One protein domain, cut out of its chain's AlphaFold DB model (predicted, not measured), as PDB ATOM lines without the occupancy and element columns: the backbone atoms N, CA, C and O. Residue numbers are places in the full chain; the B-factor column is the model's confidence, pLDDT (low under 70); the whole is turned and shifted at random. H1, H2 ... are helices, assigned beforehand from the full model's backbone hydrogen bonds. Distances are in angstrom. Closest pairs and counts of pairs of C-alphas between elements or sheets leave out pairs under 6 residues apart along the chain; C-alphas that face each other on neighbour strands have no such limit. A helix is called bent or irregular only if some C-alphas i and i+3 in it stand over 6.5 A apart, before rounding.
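Overview. This is residues 4 to 20 and 28 to 85 of the 85 residues of an uncharacterized protein of Dyadobacter fermentans (strain ATCC 700827 / DSM 18053 / CIP 107007 / KCTC 52180 / NS114) (UniProt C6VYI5). Two long helices, H1 and H5, lie side by side and run opposite ways; H2 stands steeply across them, and short H3 folds back along the later part of H2. Short H4 fills the space between H1 and H3, while residues 79 to 85 stick out past the rest. The printed part has 75 residues with five named helices, H1 to H5 in chain order, and no named strand: all helix. It is compact, with a radius of gyration of the C-alphas of 12.0 A, and elongated, spanning 41 by 26 by 20 A.

Along the chain. H1, residues 4 to 20, starts at C-alpha 4 (11.617, -31.155, 53.220) and is 23.9 A long. H2, residues 28 to 42, is 23.2 A long and irregular: C-alphas 28 and 31 are 7.1 A apart. H3 is residues 46 to 52 and H4 residues 59 to 65. H5, residues 67 to 83, is 24.6 A long and ends at C-alpha 83 (26.399, -25.214, 50.843).

Arrangement. H2 is the hub, touching the four other helices. H1 touches it with residues 8 to 12 alone, closest at the C-alphas of Ala 9 and His 32, 5.3 A. H2 and H3 form a helical hairpin at a shallow tilt of 24 degrees; their closest C-alphas, Val 40 and Ala 49, are 6.1 A apart. H3 touches H4, closest at the C-alphas of Phe 52 and Pro 59, 5.7 A. H1 and H5 touch at a shallow tilt of 22 degrees, opposite ways, closest at the C-alphas of Tyr 10 and Lys 71, 6.0 A. H3 is apart from H1 and H5. Every O i to N i+4 pair is within hydrogen-bond range in H1, H3, H4 and H5; in H2, 10 of 11.

Size, cuts and confidence. The C-alphas of Phe 56 and Leu 85, the two farthest apart, are 41.3 A apart. Residues 21 to 27 are not printed, and C-alphas 20 and 28 are 17.7 A apart across this cut. Of the links printed whole, none is long. Residues 20, 84 and 85 have pLDDT under 70.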
ATOM      1  N   PRO A   4      12.671 -30.171  53.482       94.75
ATOM      2  CA  PRO A   4      11.617 -31.155  53.220       94.75
ATOM      3  C   PRO A   4      10.534 -30.658  52.257       94.75
ATOM      4  O   PRO A   4      10.071 -31.424  51.415       94.75
ATOM      5  N   GLN A   5      10.150 -29.380  52.352       94.19
ATOM      6  CA  GLN A   5       9.157 -28.791  51.450       94.19
ATOM      7  C   GLN A   5       9.676 -28.725  50.006       94.19
ATOM      8  O   GLN A   5       8.939 -29.041  49.078       94.19
ATOM      9  N   LEU A   6      10.953 -28.378  49.818       95.44
ATOM     10  CA  LEU A   6      11.594 -28.344  48.501       95.44
ATOM     11  C   LEU A   6      11.726 -29.743  47.887       95.44
ATOM     12  O   LEU A   6      11.421 -29.929  46.715       95.44
ATOM     13  N   LEU A   7      12.100 -30.750  48.684       95.69
ATOM     14  CA  LEU A   7      12.138 -32.143  48.226       95.69
ATOM     15  C   LEU A   7      10.747 -32.661  47.836       95.69
ATOM     16  O   LEU A   7      10.619 -33.392  46.854       95.69
ATOM     17  N   ALA A   8       9.705 -32.291  48.587       95.38
ATOM     18  CA  ALA A   8       8.328 -32.632  48.245       95.38
ATOM     19  C   ALA A   8       7.900 -31.977  46.922       95.38
ATOM     20  O   ALA A   8       7.392 -32.670  46.043       95.38
ATOM     21  N   ALA A   9       8.192 -30.686  46.739       96.06
ATOM     22  CA  ALA A   9       7.914 -29.975  45.493       96.06
ATOM     23  C   ALA A   9       8.676 -30.568  44.297       96.06
ATOM     24  O   ALA A   9       8.095 -30.745  43.231       96.06
ATOM     25  N   TYR A  10       9.943 -30.961  44.477       96.44
ATOM     26  CA  TYR A  10      10.713 -31.638  43.431       96.44
ATOM     27  C   TYR A  10      10.061 -32.964  43.007       96.44
ATOM     28  O   TYR A  10       9.893 -33.229  41.822       96.44
ATOM     29  N   ARG A  11       9.623 -33.788  43.970       94.44
ATOM     30  CA  ARG A  11       8.915 -35.052  43.679       94.44
ATOM     31  C   ARG A  11       7.576 -34.829  42.983       94.44
ATOM     32  O   ARG A  11       7.197 -35.623  42.126       94.44
ATOM     33  N   PHE A  12       6.867 -33.770  43.356       94.38
ATOM     34  CA  PHE A  12       5.656 -33.356  42.665       94.38
ATOM     35  C   PHE A  12       5.950 -32.998  41.201       94.38
ATOM     36  O   PHE A  12       5.276 -33.509  40.313       94.38
ATOM     37  N   LEU A  13       7.009 -32.233  40.924       95.12
ATOM     38  CA  LEU A  13       7.413 -31.918  39.551       95.12
ATOM     39  C   LEU A  13       7.840 -33.161  38.752       95.12
ATOM     40  O   LEU A  13       7.495 -33.272  37.583       95.12
ATOM     41  N   GLU A  14       8.523 -34.130  39.369       93.88
ATOM     42  CA  GLU A  14       8.832 -35.428  38.738       93.88
ATOM     43  C   GLU A  14       7.558 -36.206  38.361       93.88
ATOM     44  O   GLU A  14       7.481 -36.803  37.285       93.88
ATOM     45  N   LYS A  15       6.532 -36.177  39.226       91.44
ATOM     46  CA  LYS A  15       5.211 -36.745  38.916       91.44
ATOM     47  C   LYS A  15       4.599 -36.018  37.715       91.44
ATOM     48  O   LYS A  15       4.230 -36.687  36.755       91.44
ATOM     49  N   VAL A  16       4.536 -34.685  37.738       91.31
ATOM     50  CA  VAL A  16       3.971 -33.885  36.637       91.31
ATOM     51  C   VAL A  16       4.706 -34.158  35.323       91.31
ATOM     52  O   VAL A  16       4.062 -34.431  34.318       91.31
ATOM     53  N   ALA A  17       6.042 -34.184  35.322       90.94
ATOM     54  CA  ALA A  17       6.842 -34.438  34.120       90.94
ATOM     55  C   ALA A  17       6.553 -35.813  33.493       90.94
ATOM     56  O   ALA A  17       6.583 -35.968  32.273       90.94
ATOM     57  N   LYS A  18       6.240 -36.820  34.318       86.38
ATOM     58  CA  LYS A  18       5.935 -38.177  33.851       86.38
ATOM     59  C   LYS A  18       4.567 -38.294  33.174       86.38
ATOM     60  O   LYS A  18       4.426 -39.098  32.256       86.38
ATOM     61  N   PHE A  19       3.572 -37.551  33.652       75.56
ATOM     62  CA  PHE A  19       2.189 -37.646  33.169       75.56
ATOM     63  C   PHE A  19       1.795 -36.486  32.245       75.56
ATOM     64  O   PHE A  19       0.784 -36.588  31.562       75.56
ATOM     65  N   ASN A  20       2.615 -35.432  32.183       65.50
ATOM     66  CA  ASN A  20       2.484 -34.233  31.358       65.50
ATOM     67  C   ASN A  20       1.026 -33.741  31.275       65.50
ATOM     68  O   ASN A  20       0.544 -33.159  32.246       65.50
ATOM     69  N   ALA A  28      -5.027 -31.341  46.865       87.25
ATOM     70  CA  ALA A  28      -3.894 -31.715  47.704       87.25
ATOM     71  C   ALA A  28      -2.535 -31.203  47.182       87.25
ATOM     72  O   ALA A  28      -1.596 -31.097  47.973       87.25
ATOM     73  N   ASP A  29      -2.427 -30.851  45.896       88.38
ATOM     74  CA  ASP A  29      -1.214 -30.313  45.271       88.38
ATOM     75  C   ASP A  29      -1.055 -28.792  45.494       88.38
ATOM     76  O   ASP A  29       0.032 -28.246  45.289       88.38
ATOM     77  N   GLU A  30      -2.091 -28.094  45.978       91.38
ATOM     78  CA  GLU A  30      -2.082 -26.637  46.205       91.38
ATOM     79  C   GLU A  30      -0.885 -26.136  47.048       91.38
ATOM     80  O   GLU A  30      -0.267 -25.129  46.685       91.38
ATOM     81  N   PRO A  31      -0.449 -26.830  48.124       94.00
ATOM     82  CA  PRO A  31       0.746 -26.432  48.866       94.00
ATOM     83  C   PRO A  31       2.027 -26.458  48.020       94.00
ATOM     84  O   PRO A  31       2.947 -25.680  48.275       94.00
ATOM     85  N   HIS A  32       2.117 -27.354  47.033       94.69
ATOM     86  CA  HIS A  32       3.259 -27.441  46.122       94.69
ATOM     87  C   HIS A  32       3.223 -26.296  45.111       94.69
ATOM     88  O   HIS A  32       4.241 -25.640  44.899       94.69
ATOM     89  N   ILE A  33       2.042 -25.991  44.569       94.31
ATOM     90  CA  ILE A  33       1.820 -24.859  43.661       94.31
ATOM     91  C   ILE A  33       2.210 -23.539  44.339       94.31
ATOM     92  O   ILE A  33       3.021 -22.782  43.801       94.31
ATOM     93  N   ALA A  34       1.700 -23.286  45.546       95.44
ATOM     94  CA  ALA A  34       1.997 -22.069  46.300       95.44
ATOM     95  C   ALA A  34       3.498 -21.926  46.604       95.44
ATOM     96  O   ALA A  34       4.060 -20.830  46.508       95.44
ATOM     97  N   LEU A  35       4.169 -23.035  46.933       96.56
ATOM     98  CA  LEU A  35       5.611 -23.043  47.157       96.56
ATOM     99  C   LEU A  35       6.388 -22.701  45.884       96.56
ATOM    100  O   LEU A  35       7.299 -21.876  45.935       96.56
ATOM    101  N   LEU A  36       6.030 -23.300  44.746       97.12
ATOM    102  CA  LEU A  36       6.689 -23.036  43.464       97.12
ATOM    103  C   LEU A  36       6.505 -21.579  43.030       97.12
ATOM    104  O   LEU A  36       7.468 -20.948  42.601       97.12
ATOM    105  N   GLN A  37       5.312 -21.009  43.216       96.12
ATOM    106  CA  GLN A  37       5.060 -19.589  42.962       96.12
ATOM    107  C   GLN A  37       5.927 -18.676  43.836       96.12
ATOM    108  O   GLN A  37       6.457 -17.675  43.347       96.12
ATOM    109  N   ALA A  38       6.073 -19.002  45.124       96.06
ATOM    110  CA  ALA A  38       6.941 -18.255  46.028       96.06
ATOM    111  C   ALA A  38       8.408 -18.347  45.582       96.06
ATOM    112  O   ALA A  38       9.058 -17.316  45.429       96.06
ATOM    113  N   LEU A  39       8.896 -19.552  45.276       96.44
ATOM    114  CA  LEU A  39      10.273 -19.777  44.837       96.44
ATOM    115  C   LEU A  39      10.598 -19.039  43.529       96.44
ATOM    116  O   LEU A  39      11.638 -18.391  43.419       96.44
ATOM    117  N   VAL A  40       9.693 -19.088  42.551       97.00
ATOM    118  CA  VAL A  40       9.808 -18.365  41.274       97.00
ATOM    119  C   VAL A  40       9.925 -16.853  41.496       97.00
ATOM    120  O   VAL A  40      10.757 -16.201  40.859       97.00
ATOM    121  N   LYS A  41       9.149 -16.295  42.433       94.56
ATOM    122  CA  LYS A  41       9.230 -14.874  42.808       94.56
ATOM    123  C   LYS A  41      10.540 -14.548  43.527       94.56
ATOM    124  O   LYS A  41      11.201 -13.583  43.153       94.56
ATOM    125  N   GLU A  42      10.935 -15.352  44.513       94.19
ATOM    126  CA  GLU A  42      12.164 -15.152  45.297       94.19
ATOM    127  C   GLU A  42      13.426 -15.207  44.426       94.19
ATOM    128  O   GLU A  42      14.336 -14.396  44.590       94.19
ATOM    129  N   ARG A  43      13.461 -16.112  43.444       93.88
ATOM    130  CA  ARG A  43      14.580 -16.265  42.504       93.88
ATOM    131  C   ARG A  43      14.450 -15.403  41.242       93.88
ATOM    132  O   ARG A  43      15.231 -15.566  40.308       93.88
ATOM    133  N   ASN A  44      13.498 -14.465  41.225       93.56
ATOM    134  CA  ASN A  44      13.304 -13.469  40.166       93.56
ATOM    135  C   ASN A  44      13.126 -14.082  38.756       93.56
ATOM    136  O   ASN A  44      13.575 -13.518  37.756       93.56
ATOM    137  N   GLN A  45      12.454 -15.235  38.670       94.69
ATOM    138  CA  GLN A  45      12.122 -15.926  37.419       94.69
ATOM    139  C   GLN A  45      10.912 -15.258  36.748       94.69
ATOM    140  O   GLN A  45       9.803 -15.788  36.740       94.69
ATOM    141  N   LYS A  46      11.118 -14.044  36.216       92.50
ATOM    142  CA  LYS A  46      10.041 -13.143  35.758       92.50
ATOM    143  C   LYS A  46       9.083 -13.775  34.749       92.50
ATOM    144  O   LYS A  46       7.881 -13.629  34.911       92.50
ATOM    145  N   VAL A  47       9.607 -14.504  33.763       94.25
ATOM    146  CA  VAL A  47       8.796 -15.122  32.699       94.25
ATOM    147  C   VAL A  47       7.815 -16.146  33.279       94.25
ATOM    148  O   VAL A  47       6.621 -16.095  33.006       94.25
ATOM    149  N   ILE A  48       8.299 -17.026  34.157       94.56
ATOM    150  CA  ILE A  48       7.465 -18.042  34.812       94.56
ATOM    151  C   ILE A  48       6.481 -17.373  35.788       94.56
ATOM    152  O   ILE A  48       5.321 -17.769  35.889       94.56
ATOM    153  N   ALA A  49       6.921 -16.324  36.492       94.69
ATOM    154  CA  ALA A  49       6.071 -15.560  37.403       94.69
ATOM    155  C   ALA A  49       4.901 -14.881  36.674       94.69
ATOM    156  O   ALA A  49       3.787 -14.857  37.193       94.69
ATOM    157  N   GLU A  50       5.145 -14.319  35.491       94.25
ATOM    158  CA  GLU A  50       4.112 -13.730  34.638       94.25
ATOM    159  C   GLU A  50       3.101 -14.784  34.184       94.25
ATOM    160  O   GLU A  50       1.899 -14.538  34.276       94.25
ATOM    161  N   ASP A  51       3.565 -15.975  33.793       94.00
ATOM    162  CA  ASP A  51       2.682 -17.077  33.412       94.00
ATOM    163  C   ASP A  51       1.779 -17.529  34.566       94.00
ATOM    164  O   ASP A  51       0.579 -17.704  34.357       94.00
ATOM    165  N   PHE A  52       2.304 -17.609  35.793       94.19
ATOM    166  CA  PHE A  52       1.491 -17.892  36.983       94.19
ATOM    167  C   PHE A  52       0.435 -16.822  37.290       94.19
ATOM    168  O   PHE A  52      -0.540 -17.112  37.979       94.19
ATOM    169  N   ASN A  53       0.626 -15.587  36.819       92.00
ATOM    170  CA  ASN A  53      -0.305 -14.480  37.039       92.00
ATOM    171  C   ASN A  53      -1.307 -14.306  35.884       92.00
ATOM    172  O   ASN A  53      -2.138 -13.393  35.940       92.00
ATOM    173  N   LYS A  54      -1.239 -15.133  34.830       92.94
ATOM    174  CA  LYS A  54      -2.168 -15.038  33.700       92.94
ATOM    175  C   LYS A  54      -3.600 -15.303  34.179       92.94
ATOM    176  O   LYS A  54      -3.877 -16.376  34.720       92.94
ATOM    177  N   PRO A  55      -4.534 -14.359  33.971       85.75
ATOM    178  CA  PRO A  55      -5.919 -14.575  34.355       85.75
ATOM    179  C   PRO A  55      -6.496 -15.746  33.550       85.75
ATOM    180  O   PRO A  55      -6.200 -15.893  32.365       85.75
ATOM    181  N   PHE A  56      -7.329 -16.564  34.197       85.38
ATOM    182  CA  PHE A  56      -7.993 -17.744  33.619       85.38
ATOM    183  C   PHE A  56      -7.081 -18.931  33.262       85.38
ATOM    184  O   PHE A  56      -7.587 -19.944  32.783       85.38
ATOM    185  N   LEU A  57      -5.773 -18.853  33.530       86.75
ATOM    186  CA  LEU A  57      -4.870 -19.994  33.416       86.75
ATOM    187  C   LEU A  57      -4.743 -20.681  34.778       86.75
ATOM    188  O   LEU A  57      -4.370 -20.049  35.765       86.75
ATOM    189  N   HIS A  58      -5.051 -21.977  34.843       89.25
ATOM    190  CA  HIS A  58      -4.817 -22.728  36.073       89.25
ATOM    191  C   HIS A  58      -3.299 -22.868  36.300       89.25
ATOM    192  O   HIS A  58      -2.602 -23.253  35.360       89.25
ATOM    193  N   PRO A  59      -2.770 -22.641  37.520       91.88
ATOM    194  CA  PRO A  59      -1.334 -22.742  37.804       91.88
ATOM    195  C   PRO A  59      -0.696 -24.074  37.395       91.88
ATOM    196  O   PRO A  59       0.479 -24.116  37.048       91.88
ATOM    197  N   MET A  60      -1.476 -25.159  37.400       91.31
ATOM    198  CA  MET A  60      -1.017 -26.471  36.928       91.31
ATOM    199  C   MET A  60      -0.573 -26.447  35.460       91.31
ATOM    200  O   MET A  60       0.429 -27.069  35.129       91.31
ATOM    201  N   VAL A  61      -1.246 -25.674  34.603       90.31
ATOM    202  CA  VAL A  61      -0.859 -25.536  33.191       90.31
ATOM    203  C   VAL A  61       0.503 -24.856  33.079       90.31
ATOM    204  O   VAL A  61       1.358 -25.293  32.315       90.31
ATOM    205  N   THR A  62       0.746 -23.826  33.894       92.75
ATOM    206  CA  THR A  62       2.067 -23.192  33.993       92.75
ATOM    207  C   THR A  62       3.119 -24.188  34.476       92.75
ATOM    208  O   THR A  62       4.213 -24.240  33.927       92.75
ATOM    209  N   ILE A  63       2.798 -25.012  35.474       93.88
ATOM    210  CA  ILE A  63       3.730 -26.016  35.995       93.88
ATOM    211  C   ILE A  63       4.066 -27.064  34.935       93.88
ATOM    212  O   ILE A  63       5.237 -27.383  34.781       93.88
ATOM    213  N   GLN A  64       3.079 -27.566  34.192       92.44
ATOM    214  CA  GLN A  64       3.287 -28.507  33.085       92.44
ATOM    215  C   GLN A  64       4.165 -27.891  31.988       92.44
ATOM    216  O   GLN A  64       5.113 -28.523  31.530       92.44
ATOM    217  N   GLN A  65       3.895 -26.637  31.614       92.44
ATOM    218  CA  GLN A  65       4.650 -25.920  30.584       92.44
ATOM    219  C   GLN A  65       6.123 -25.699  30.967       92.44
ATOM    220  O   GLN A  65       6.985 -25.773  30.098       92.44
ATOM    221  N   TRP A  66       6.403 -25.421  32.243       95.25
ATOM    222  CA  TRP A  66       7.732 -25.044  32.748       95.25
ATOM    223  C   TRP A  66       8.346 -26.107  33.670       95.25
ATOM    224  O   TRP A  66       9.135 -25.785  34.561       95.25
ATOM    225  N   VAL A  67       7.934 -27.373  33.539       95.44
ATOM    226  CA  VAL A  67       8.236 -28.408  34.541       95.44
ATOM    227  C   VAL A  67       9.739 -28.641  34.713       95.44
ATOM    228  O   VAL A  67      10.209 -28.791  35.841       95.44
ATOM    229  N   GLU A  68      10.514 -28.610  33.628       95.75
ATOM    230  CA  GLU A  68      11.962 -28.825  33.680       95.75
ATOM    231  C   GLU A  68      12.695 -27.614  34.273       95.75
ATOM    232  O   GLU A  68      13.542 -27.772  35.154       95.75
ATOM    233  N   GLU A  69      12.307 -26.391  33.907       96.94
ATOM    234  CA  GLU A  69      12.858 -25.165  34.488       96.94
ATOM    235  C   GLU A  69      12.554 -25.061  35.987       96.94
ATOM    236  O   GLU A  69      13.407 -24.656  36.783       96.94
ATOM    237  N   LEU A  70      11.352 -25.470  36.401       97.31
ATOM    238  CA  LEU A  70      10.963 -25.531  37.806       97.31
ATOM    239  C   LEU A  70      11.775 -26.590  38.570       97.31
ATOM    240  O   LEU A  70      12.193 -26.331  39.701       97.31
ATOM    241  N   LYS A  71      12.060 -27.753  37.967       97.12
ATOM    242  CA  LYS A  71      12.918 -28.790  38.574       97.12
ATOM    243  C   LYS A  71      14.340 -28.290  38.773       97.12
ATOM    244  O   LYS A  71      14.917 -28.491  39.846       97.12
ATOM    245  N   GLU A  72      14.898 -27.615  37.773       97.12
ATOM    246  CA  GLU A  72      16.211 -26.990  37.892       97.12
ATOM    247  C   GLU A  72      16.239 -25.931  38.995       97.12
ATOM    248  O   GLU A  72      17.191 -25.877  39.775       97.12
ATOM    249  N   LEU A  73      15.200 -25.097  39.077       97.06
ATOM    250  CA  LEU A  73      15.094 -24.047  40.083       97.06
ATOM    251  C   LEU A  73      15.082 -24.626  41.501       97.06
ATOM    252  O   LEU A  73      15.842 -24.176  42.360       97.06
ATOM    253  N   VAL A  74      14.257 -25.649  41.736       96.88
ATOM    254  CA  VAL A  74      14.174 -26.334  43.033       96.88
ATOM    255  C   VAL A  74      15.488 -27.048  43.362       96.88
ATOM    256  O   VAL A  74      15.930 -27.014  44.509       96.88
ATOM    257  N   SER A  75      16.153 -27.647  42.371       96.25
ATOM    258  CA  SER A  75      17.452 -28.307  42.564       96.25
ATOM    259  C   SER A  75      18.552 -27.322  42.952       96.25
ATOM    260  O   SER A  75      19.313 -27.592  43.878       96.25
ATOM    261  N   LYS A  76      18.613 -26.160  42.292       95.31
ATOM    262  CA  LYS A  76      19.545 -25.074  42.637       95.31
ATOM    263  C   LYS A  76      19.305 -24.581  44.065       95.31
ATOM    264  O   LYS A  76      20.242 -24.504  44.846       95.31
ATOM    265  N   GLU A  77      18.048 -24.354  44.442       95.19
ATOM    266  CA  GLU A  77      17.679 -23.966  45.811       95.19
ATOM    267  C   GLU A  77      18.086 -25.020  46.861       95.19
ATOM    268  O   GLU A  77      18.536 -24.672  47.953       95.19
ATOM    269  N   LEU A  78      17.939 -26.312  46.550       94.56
ATOM    270  CA  LEU A  78      18.374 -27.402  47.429       94.56
ATOM    271  C   LEU A  78      19.900 -27.441  47.594       94.56
ATOM    272  O   LEU A  78      20.372 -27.677  48.706       94.56
ATOM    273  N   LEU A  79      20.655 -27.211  46.516       93.69
ATOM    274  CA  LEU A  79      22.120 -27.177  46.533       93.69
ATOM    275  C   LEU A  79      22.662 -25.969  47.302       93.69
ATOM    276  O   LEU A  79      23.560 -26.133  48.128       93.69
ATOM    277  N   ASP A  80      22.086 -24.783  47.094       92.19
ATOM    278  CA  ASP A  80      22.458 -23.569  47.829       92.19
ATOM    279  C   ASP A  80      22.362 -23.822  49.347       92.19
ATOM    280  O   ASP A  80      23.313 -23.600  50.091       92.19
ATOM    281  N   ARG A  81      21.266 -24.445  49.799       87.69
ATOM    282  CA  ARG A  81      21.036 -24.772  51.219       87.69
ATOM    283  C   ARG A  81      21.958 -25.839  51.795       87.69
ATOM    284  O   ARG A  81      22.116 -25.896  53.010       87.69
ATOM    285  N   GLN A  82      22.497 -26.729  50.964       81.06
ATOM    286  CA  GLN A  82      23.515 -27.686  51.404       81.06
ATOM    287  C   GLN A  82      24.881 -27.025  51.562       81.06
ATOM    288  O   GLN A  82      25.689 -27.507  52.346       81.06
ATOM    289  N   THR A  83      25.128 -25.947  50.820       71.38
ATOM    290  CA  THR A  83      26.399 -25.214  50.843       71.38
ATOM    291  C   THR A  83      26.452 -24.197  51.994       71.38
ATOM    292  O   THR A  83      27.537 -23.830  52.431       71.38
ATOM    293  N   ASP A  84      25.288 -23.789  52.513       59.91
ATOM    294  CA  ASP A  84      25.130 -22.906  53.682       59.91
ATOM    295  C   ASP A  84      25.211 -23.629  55.052       59.91
ATOM    296  O   ASP A  84      25.035 -22.989  56.094       59.91
ATOM    297  N   LEU A  85      25.443 -24.950  55.067       52.09
ATOM    298  CA  LEU A  85      25.618 -25.790  56.267       52.09
ATOM    299  C   LEU A  85      27.093 -26.130  56.506       52.09
ATOM    300  O   LEU A  85      27.491 -26.134  57.694       52.09
TER     301      LEU A  85